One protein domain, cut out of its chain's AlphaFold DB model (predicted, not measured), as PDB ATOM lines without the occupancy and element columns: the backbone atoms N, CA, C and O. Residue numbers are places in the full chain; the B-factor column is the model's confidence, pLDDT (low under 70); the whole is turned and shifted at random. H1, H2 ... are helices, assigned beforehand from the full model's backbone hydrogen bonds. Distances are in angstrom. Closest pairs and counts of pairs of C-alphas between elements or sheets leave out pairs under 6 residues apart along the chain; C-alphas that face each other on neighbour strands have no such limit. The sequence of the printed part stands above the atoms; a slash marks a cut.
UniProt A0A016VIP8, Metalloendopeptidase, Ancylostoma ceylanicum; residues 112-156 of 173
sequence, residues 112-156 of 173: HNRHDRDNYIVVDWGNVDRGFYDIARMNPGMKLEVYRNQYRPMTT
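This is residues 112 to 156 of the 173 residues of the protein "Metalloendopeptidase" of Ancylostoma ceylanicum (UniProt A0A016VIP8). With little regular structure, the chain is a long, loose loop: residues 112 to 119 curl at one end, residues 120 to 124 and H1 make one long side, residues 137 to 143 turn at the far end, and H2 with residues 149 to 156 folds back as the other side. The 45 printed residues hold two named helices, H1 then H2, and no named strand; the class is all helix, with 17 residues in named elements. The whole is loose, with a radius of gyration of the C-alphas of 11.9 A, and only just elongated, spanning 34 by 19 by 10 A.

H1, residues 125 to 136, touches H2, residues 144 to 148, with its residues 128 to 132 alone. Their closest C-alphas, those of Phe 132 and Leu 144, are 6.4 A apart. In both helices every O i to N i+4 pair is within hydrogen-bond range.

H1 runs 16.0 A from C-alpha 125 at (-21.382, -24.983, 4.850). H2 runs 6.1 A to C-alpha 148 at (-21.997, -31.073, 10.172).

The C-alphas of Asn 119 and Pro 140 are farthest apart, at 35.0 A. The printed part has no cut. The link from H1 to H2 is short. No printed residue is under pLDDT 70.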
ATOM      1  N   HIS A 112     -10.597 -35.263   3.982       95.75
ATOM      2  CA  HIS A 112     -11.211 -33.938   4.161       95.75
ATOM      3  C   HIS A 112     -11.430 -33.547   5.627       95.75
ATOM      4  O   HIS A 112     -11.754 -32.392   5.919       95.75
ATOM      5  N   ASN A 113     -11.257 -34.496   6.552       95.06
ATOM      6  CA  ASN A 113     -11.310 -34.261   7.988       95.06
ATOM      7  C   ASN A 113      -9.917 -34.047   8.605       95.06
ATOM      8  O   ASN A 113      -9.844 -33.911   9.819       95.06
ATOM      9  N   ARG A 114      -8.805 -34.028   7.854       94.62
ATOM     10  CA  ARG A 114      -7.484 -33.737   8.450       94.62
ATOM     11  C   ARG A 114      -7.477 -32.395   9.190       94.62
ATOM     12  O   ARG A 114      -8.196 -31.466   8.823       94.62
ATOM     13  N   HIS A 115      -6.609 -32.275  10.190       94.44
ATOM     14  CA  HIS A 115      -6.474 -31.039  10.970       94.44
ATOM     15  C   HIS A 115      -5.934 -29.849  10.164       94.44
ATOM     16  O   HIS A 115      -6.176 -28.705  10.530       94.44
ATOM     17  N   ASP A 116      -5.225 -30.107   9.063       95.00
ATOM     18  CA  ASP A 116      -4.664 -29.108   8.149       95.00
ATOM     19  C   ASP A 116      -5.506 -28.909   6.876       95.00
ATOM     20  O   ASP A 116      -5.077 -28.200   5.967       95.00
ATOM     21  N   ARG A 117      -6.697 -29.524   6.784       95.94
ATOM     22  CA  ARG A 117      -7.495 -29.575   5.546       95.94
ATOM     23  C   ARG A 117      -7.879 -28.199   4.995       95.94
ATOM     24  O   ARG A 117      -8.005 -28.060   3.781       95.94
ATOM     25  N   ASP A 118      -8.060 -27.192   5.854       96.88
ATOM     26  CA  ASP A 118      -8.472 -25.837   5.444       96.88
ATOM     27  C   ASP A 118      -7.389 -25.109   4.618       96.88
ATOM     28  O   ASP A 118      -7.681 -24.108   3.972       96.88
ATOM     29  N   ASN A 119      -6.156 -25.634   4.564       97.06
ATOM     30  CA  ASN A 119      -5.114 -25.147   3.650       97.06
ATOM     31  C   ASN A 119      -5.275 -25.672   2.206       97.06
ATOM     32  O   ASN A 119      -4.566 -25.216   1.312       97.06
ATOM     33  N   TYR A 120      -6.158 -26.653   1.979       96.56
ATOM     34  CA  TYR A 120      -6.246 -27.416   0.725       96.56
ATOM     35  C   TYR A 120      -7.647 -27.441   0.117       96.56
ATOM     36  O   TYR A 120      -7.781 -27.536  -1.105       96.56
ATOM     37  N   ILE A 121      -8.686 -27.403   0.952       97.19
ATOM     38  CA  ILE A 121     -10.086 -27.430   0.532       97.19
ATOM     39  C   ILE A 121     -10.911 -26.411   1.313       97.19
ATOM     40  O   ILE A 121     -10.587 -26.057   2.443       97.19
ATOM     41  N   VAL A 122     -12.029 -25.999   0.718       97.44
ATOM     42  CA  VAL A 122     -13.056 -25.187   1.375       97.44
ATOM     43  C   VAL A 122     -14.319 -26.030   1.506       97.44
ATOM     44  O   VAL A 122     -14.794 -26.596   0.523       97.44
ATOM     45  N   VAL A 123     -14.875 -26.106   2.716       96.81
ATOM     46  CA  VAL A 123     -16.202 -26.696   2.936       96.81
ATOM     47  C   VAL A 123     -17.257 -25.608   2.789       96.81
ATOM     48  O   VAL A 123     -17.308 -24.672   3.585       96.81
ATOM     49  N   ASP A 124     -18.125 -25.750   1.788       97.44
ATOM     50  CA  ASP A 124     -19.307 -24.903   1.637       97.44
ATOM     51  C   ASP A 124     -20.394 -25.342   2.628       97.44
ATOM     52  O   ASP A 124     -21.198 -26.240   2.364       97.44
ATOM     53  N   TRP A 125     -20.414 -24.695   3.793       96.31
ATOM     54  CA  TRP A 125     -21.382 -24.983   4.850       96.31
ATOM     55  C   TRP A 125     -22.834 -24.713   4.441       96.31
ATOM     56  O   TRP A 125     -23.732 -25.371   4.962       96.31
ATOM     57  N   GLY A 126     -23.081 -23.809   3.486       97.00
ATOM     58  CA  GLY A 126     -24.426 -23.566   2.965       97.00
ATOM     59  C   GLY A 126     -24.960 -24.777   2.198       97.00
ATOM     60  O   GLY A 126     -26.122 -25.155   2.360       97.00
ATOM     61  N   ASN A 127     -24.097 -25.431   1.416       95.81
ATOM     62  CA  ASN A 127     -24.437 -26.683   0.740       95.81
ATOM     63  C   ASN A 127     -24.544 -27.866   1.711       95.81
ATOM     64  O   ASN A 127     -25.440 -28.692   1.546       95.81
ATOM     65  N   VAL A 128     -23.699 -27.933   2.748       95.44
ATOM     66  CA  VAL A 128     -23.812 -28.958   3.806       95.44
ATOM     67  C   VAL A 128     -25.161 -28.853   4.523       95.44
ATOM     68  O   VAL A 128     -25.860 -29.854   4.675       95.44
ATOM     69  N   ASP A 129     -25.568 -27.649   4.925       95.12
ATOM     70  CA  ASP A 129     -26.851 -27.434   5.598       95.12
ATOM     71  C   ASP A 129     -28.036 -27.773   4.692       95.12
ATOM     72  O   ASP A 129     -28.987 -28.424   5.125       95.12
ATOM     73  N   ARG A 130     -27.975 -27.375   3.415       94.25
ATOM     74  CA  ARG A 130     -29.007 -27.724   2.432       94.25
ATOM     75  C   ARG A 130     -29.129 -29.240   2.270       94.25
ATOM     76  O   ARG A 130     -30.234 -29.764   2.382       94.25
ATOM     77  N   GLY A 131     -28.002 -29.936   2.109       92.44
ATOM     78  CA  GLY A 131     -27.964 -31.395   2.011       92.44
ATOM     79  C   GLY A 131     -28.523 -32.091   3.255       92.44
ATOM     80  O   GLY A 131     -29.247 -33.078   3.129       92.44
ATOM     81  N   PHE A 132     -28.278 -31.548   4.455       93.94
ATOM     82  CA  PHE A 132     -28.931 -32.029   5.676       93.94
ATOM     83  C   PHE A 132     -30.457 -31.955   5.567       93.94
ATOM     84  O   PHE A 132     -31.132 -32.939   5.863       93.94
ATOM     85  N   TYR A 133     -31.013 -30.815   5.146       90.81
ATOM     86  CA  TYR A 133     -32.466 -30.652   5.047       90.81
ATOM     87  C   TYR A 133     -33.106 -31.589   4.015       90.81
ATOM     88  O   TYR A 133     -34.241 -32.029   4.229       90.81
ATOM     89  N   ASP A 134     -32.377 -31.953   2.959       89.56
ATOM     90  CA  ASP A 134     -32.832 -32.929   1.966       89.56
ATOM     91  C   ASP A 134     -32.962 -34.336   2.576       89.56
ATOM     92  O   ASP A 134     -33.979 -35.009   2.387       89.56
ATOM     93  N   ILE A 135     -31.981 -34.769   3.379       86.00
ATOM     94  CA  ILE A 135     -31.971 -36.117   3.976       86.00
ATOM     95  C   ILE A 135     -32.727 -36.221   5.305       86.00
ATOM     96  O   ILE A 135     -33.149 -37.317   5.692       86.00
ATOM     97  N   ALA A 136     -32.907 -35.110   6.026       87.69
ATOM     98  CA  ALA A 136     -33.554 -35.086   7.338       87.69
ATOM     99  C   ALA A 136     -35.010 -35.565   7.259       87.69
ATOM    100  O   ALA A 136     -35.511 -36.177   8.201       87.69
ATOM    101  N   ARG A 137     -35.667 -35.372   6.104       82.19
ATOM    102  CA  ARG A 137     -37.017 -35.889   5.829       82.19
ATOM    103  C   ARG A 137     -37.093 -37.417   5.864       82.19
ATOM    104  O   ARG A 137     -38.132 -37.960   6.218       82.19
ATOM    105  N   MET A 138     -36.005 -38.100   5.512       81.50
ATOM    106  CA  MET A 138     -35.918 -39.565   5.492       81.50
ATOM    107  C   MET A 138     -35.382 -40.148   6.806       81.50
ATOM    108  O   MET A 138     -35.481 -41.349   7.027       81.50
ATOM    109  N   ASN A 139     -34.818 -39.311   7.685       81.62
ATOM    110  CA  ASN A 139     -34.186 -39.730   8.937       81.62
ATOM    111  C   ASN A 139     -34.687 -38.880  10.118       81.62
ATOM    112  O   ASN A 139     -33.925 -38.067  10.661       81.62
ATOM    113  N   PRO A 140     -35.959 -39.049  10.531       78.12
ATOM    114  CA  PRO A 140     -36.521 -38.313  11.656       78.12
ATOM    115  C   PRO A 140     -35.697 -38.584  12.924       78.12
ATOM    116  O   PRO A 140     -35.598 -39.716  13.391       78.12
ATOM    117  N   GLY A 141     -35.061 -37.536  13.453       85.06
ATOM    118  CA  GLY A 141     -34.172 -37.603  14.622       85.06
ATOM    119  C   GLY A 141     -32.703 -37.265  14.343       85.06
ATOM    120  O   GLY A 141     -31.948 -37.036  15.290       85.06
ATOM    121  N   MET A 142     -32.280 -37.170  13.076       87.81
ATOM    122  CA  MET A 142     -30.951 -36.647  12.747       87.81
ATOM    123  C   MET A 142     -30.876 -35.148  13.075       87.81
ATOM    124  O   MET A 142     -31.734 -34.369  12.667       87.81
ATOM    125  N   LYS A 143     -29.839 -34.731  13.809       92.62
ATOM    126  CA  LYS A 143     -29.587 -33.320  14.143       92.62
ATOM    127  C   LYS A 143     -28.583 -32.716  13.163       92.62
ATOM    128  O   LYS A 143     -27.608 -33.381  12.817       92.62
ATOM    129  N   LEU A 144     -28.764 -31.444  12.797       92.75
ATOM    130  CA  LEU A 144     -27.851 -30.726  11.894       92.75
ATOM    131  C   LEU A 144     -26.398 -30.772  12.385       92.75
ATOM    132  O   LEU A 144     -25.487 -31.002  11.601       92.75
ATOM    133  N   GLU A 145     -26.179 -30.623  13.692       93.50
ATOM    134  CA  GLU A 145     -24.847 -30.715  14.299       93.50
ATOM    135  C   GLU A 145     -24.183 -32.078  14.048       93.50
ATOM    136  O   GLU A 145     -23.007 -32.141  13.697       93.50
ATOM    137  N   VAL A 146     -24.944 -33.173  14.144       90.75
ATOM    138  CA  VAL A 146     -24.440 -34.527  13.859       90.75
ATOM    139  C   VAL A 146     -24.047 -34.658  12.387       90.75
ATOM    140  O   VAL A 146     -23.038 -35.289  12.084       90.75
ATOM    141  N   TYR A 147     -24.807 -34.041  11.481       92.38
ATOM    142  CA  TYR A 147     -24.483 -34.032  10.057       92.38
ATOM    143  C   TYR A 147     -23.244 -33.179   9.751       92.38
ATOM    144  O   TYR A 147     -22.309 -33.652   9.109       92.38
ATOM    145  N   ARG A 148     -23.168 -31.958  10.296       94.81
ATOM    146  CA  ARG A 148     -21.997 -31.073  10.172       94.81
ATOM    147  C   ARG A 148     -20.726 -31.706  10.731       94.81
ATOM    148  O   ARG A 148     -19.655 -31.519  10.158       94.81
ATOM    149  N   ASN A 149     -20.837 -32.496  11.799       93.19
ATOM    150  CA  ASN A 149     -19.701 -33.198  12.395       93.19
ATOM    151  C   ASN A 149     -19.019 -34.188  11.438       93.19
ATOM    152  O   ASN A 149     -17.856 -34.509  11.661       93.19
ATOM    153  N   GLN A 150     -19.669 -34.618  10.349       91.81
ATOM    154  CA  GLN A 150     -19.024 -35.419   9.297       91.81
ATOM    155  C   GLN A 150     -17.989 -34.618   8.486       91.81
ATOM    156  O   GLN A 150     -17.083 -35.190   7.885       91.81
ATOM    157  N   TYR A 151     -18.089 -33.286   8.494       95.56
ATOM    158  CA  TYR A 151     -17.234 -32.372   7.735       95.56
ATOM    159  C   TYR A 151     -16.316 -31.532   8.623       95.56
ATOM    160  O   TYR A 151     -15.575 -30.696   8.105       95.56
ATOM    161  N   ARG A 152     -16.342 -31.702   9.952       94.62
ATOM    162  CA  ARG A 152     -15.448 -30.937  10.834       94.62
ATOM    163  C   ARG A 152     -13.987 -31.353  10.609       94.62
ATOM    164  O   ARG A 152     -13.734 -32.540  10.388       94.62
ATOM    165  N   PRO A 153     -13.016 -30.435  10.709       94.81
ATOM    166  CA  PRO A 153     -11.627 -30.843  10.824       94.81
ATOM    167  C   PRO A 153     -11.419 -31.593  12.153       94.81
ATOM    168  O   PRO A 153     -11.993 -31.251  13.195       94.81
ATOM    169  N   MET A 154     -10.621 -32.652  12.110       92.62
ATOM    170  CA  MET A 154     -10.062 -33.305  13.288       92.62
ATOM    171  C   MET A 154      -9.049 -32.368  13.947       92.62
ATOM    172  O   MET A 154      -8.462 -31.507  13.301       92.62
ATOM    173  N   THR A 155      -8.812 -32.537  15.241       92.62
ATOM    174  CA  THR A 155      -7.730 -31.836  15.943       92.62
ATOM    175  C   THR A 155      -6.389 -32.552  15.750       92.62
ATOM    176  O   THR A 155      -6.337 -33.729  15.388       92.62
ATOM    177  N   THR A 156      -5.283 -31.886  16.084       90.06
ATOM    178  CA  THR A 156      -3.938 -32.501  16.120       90.06
ATOM    179  C   THR A 156      -3.810 -33.635  17.154       90.06
ATOM    180  O   THR A 156      -2.890 -34.455  17.081       90.06
TER     181      THR A 156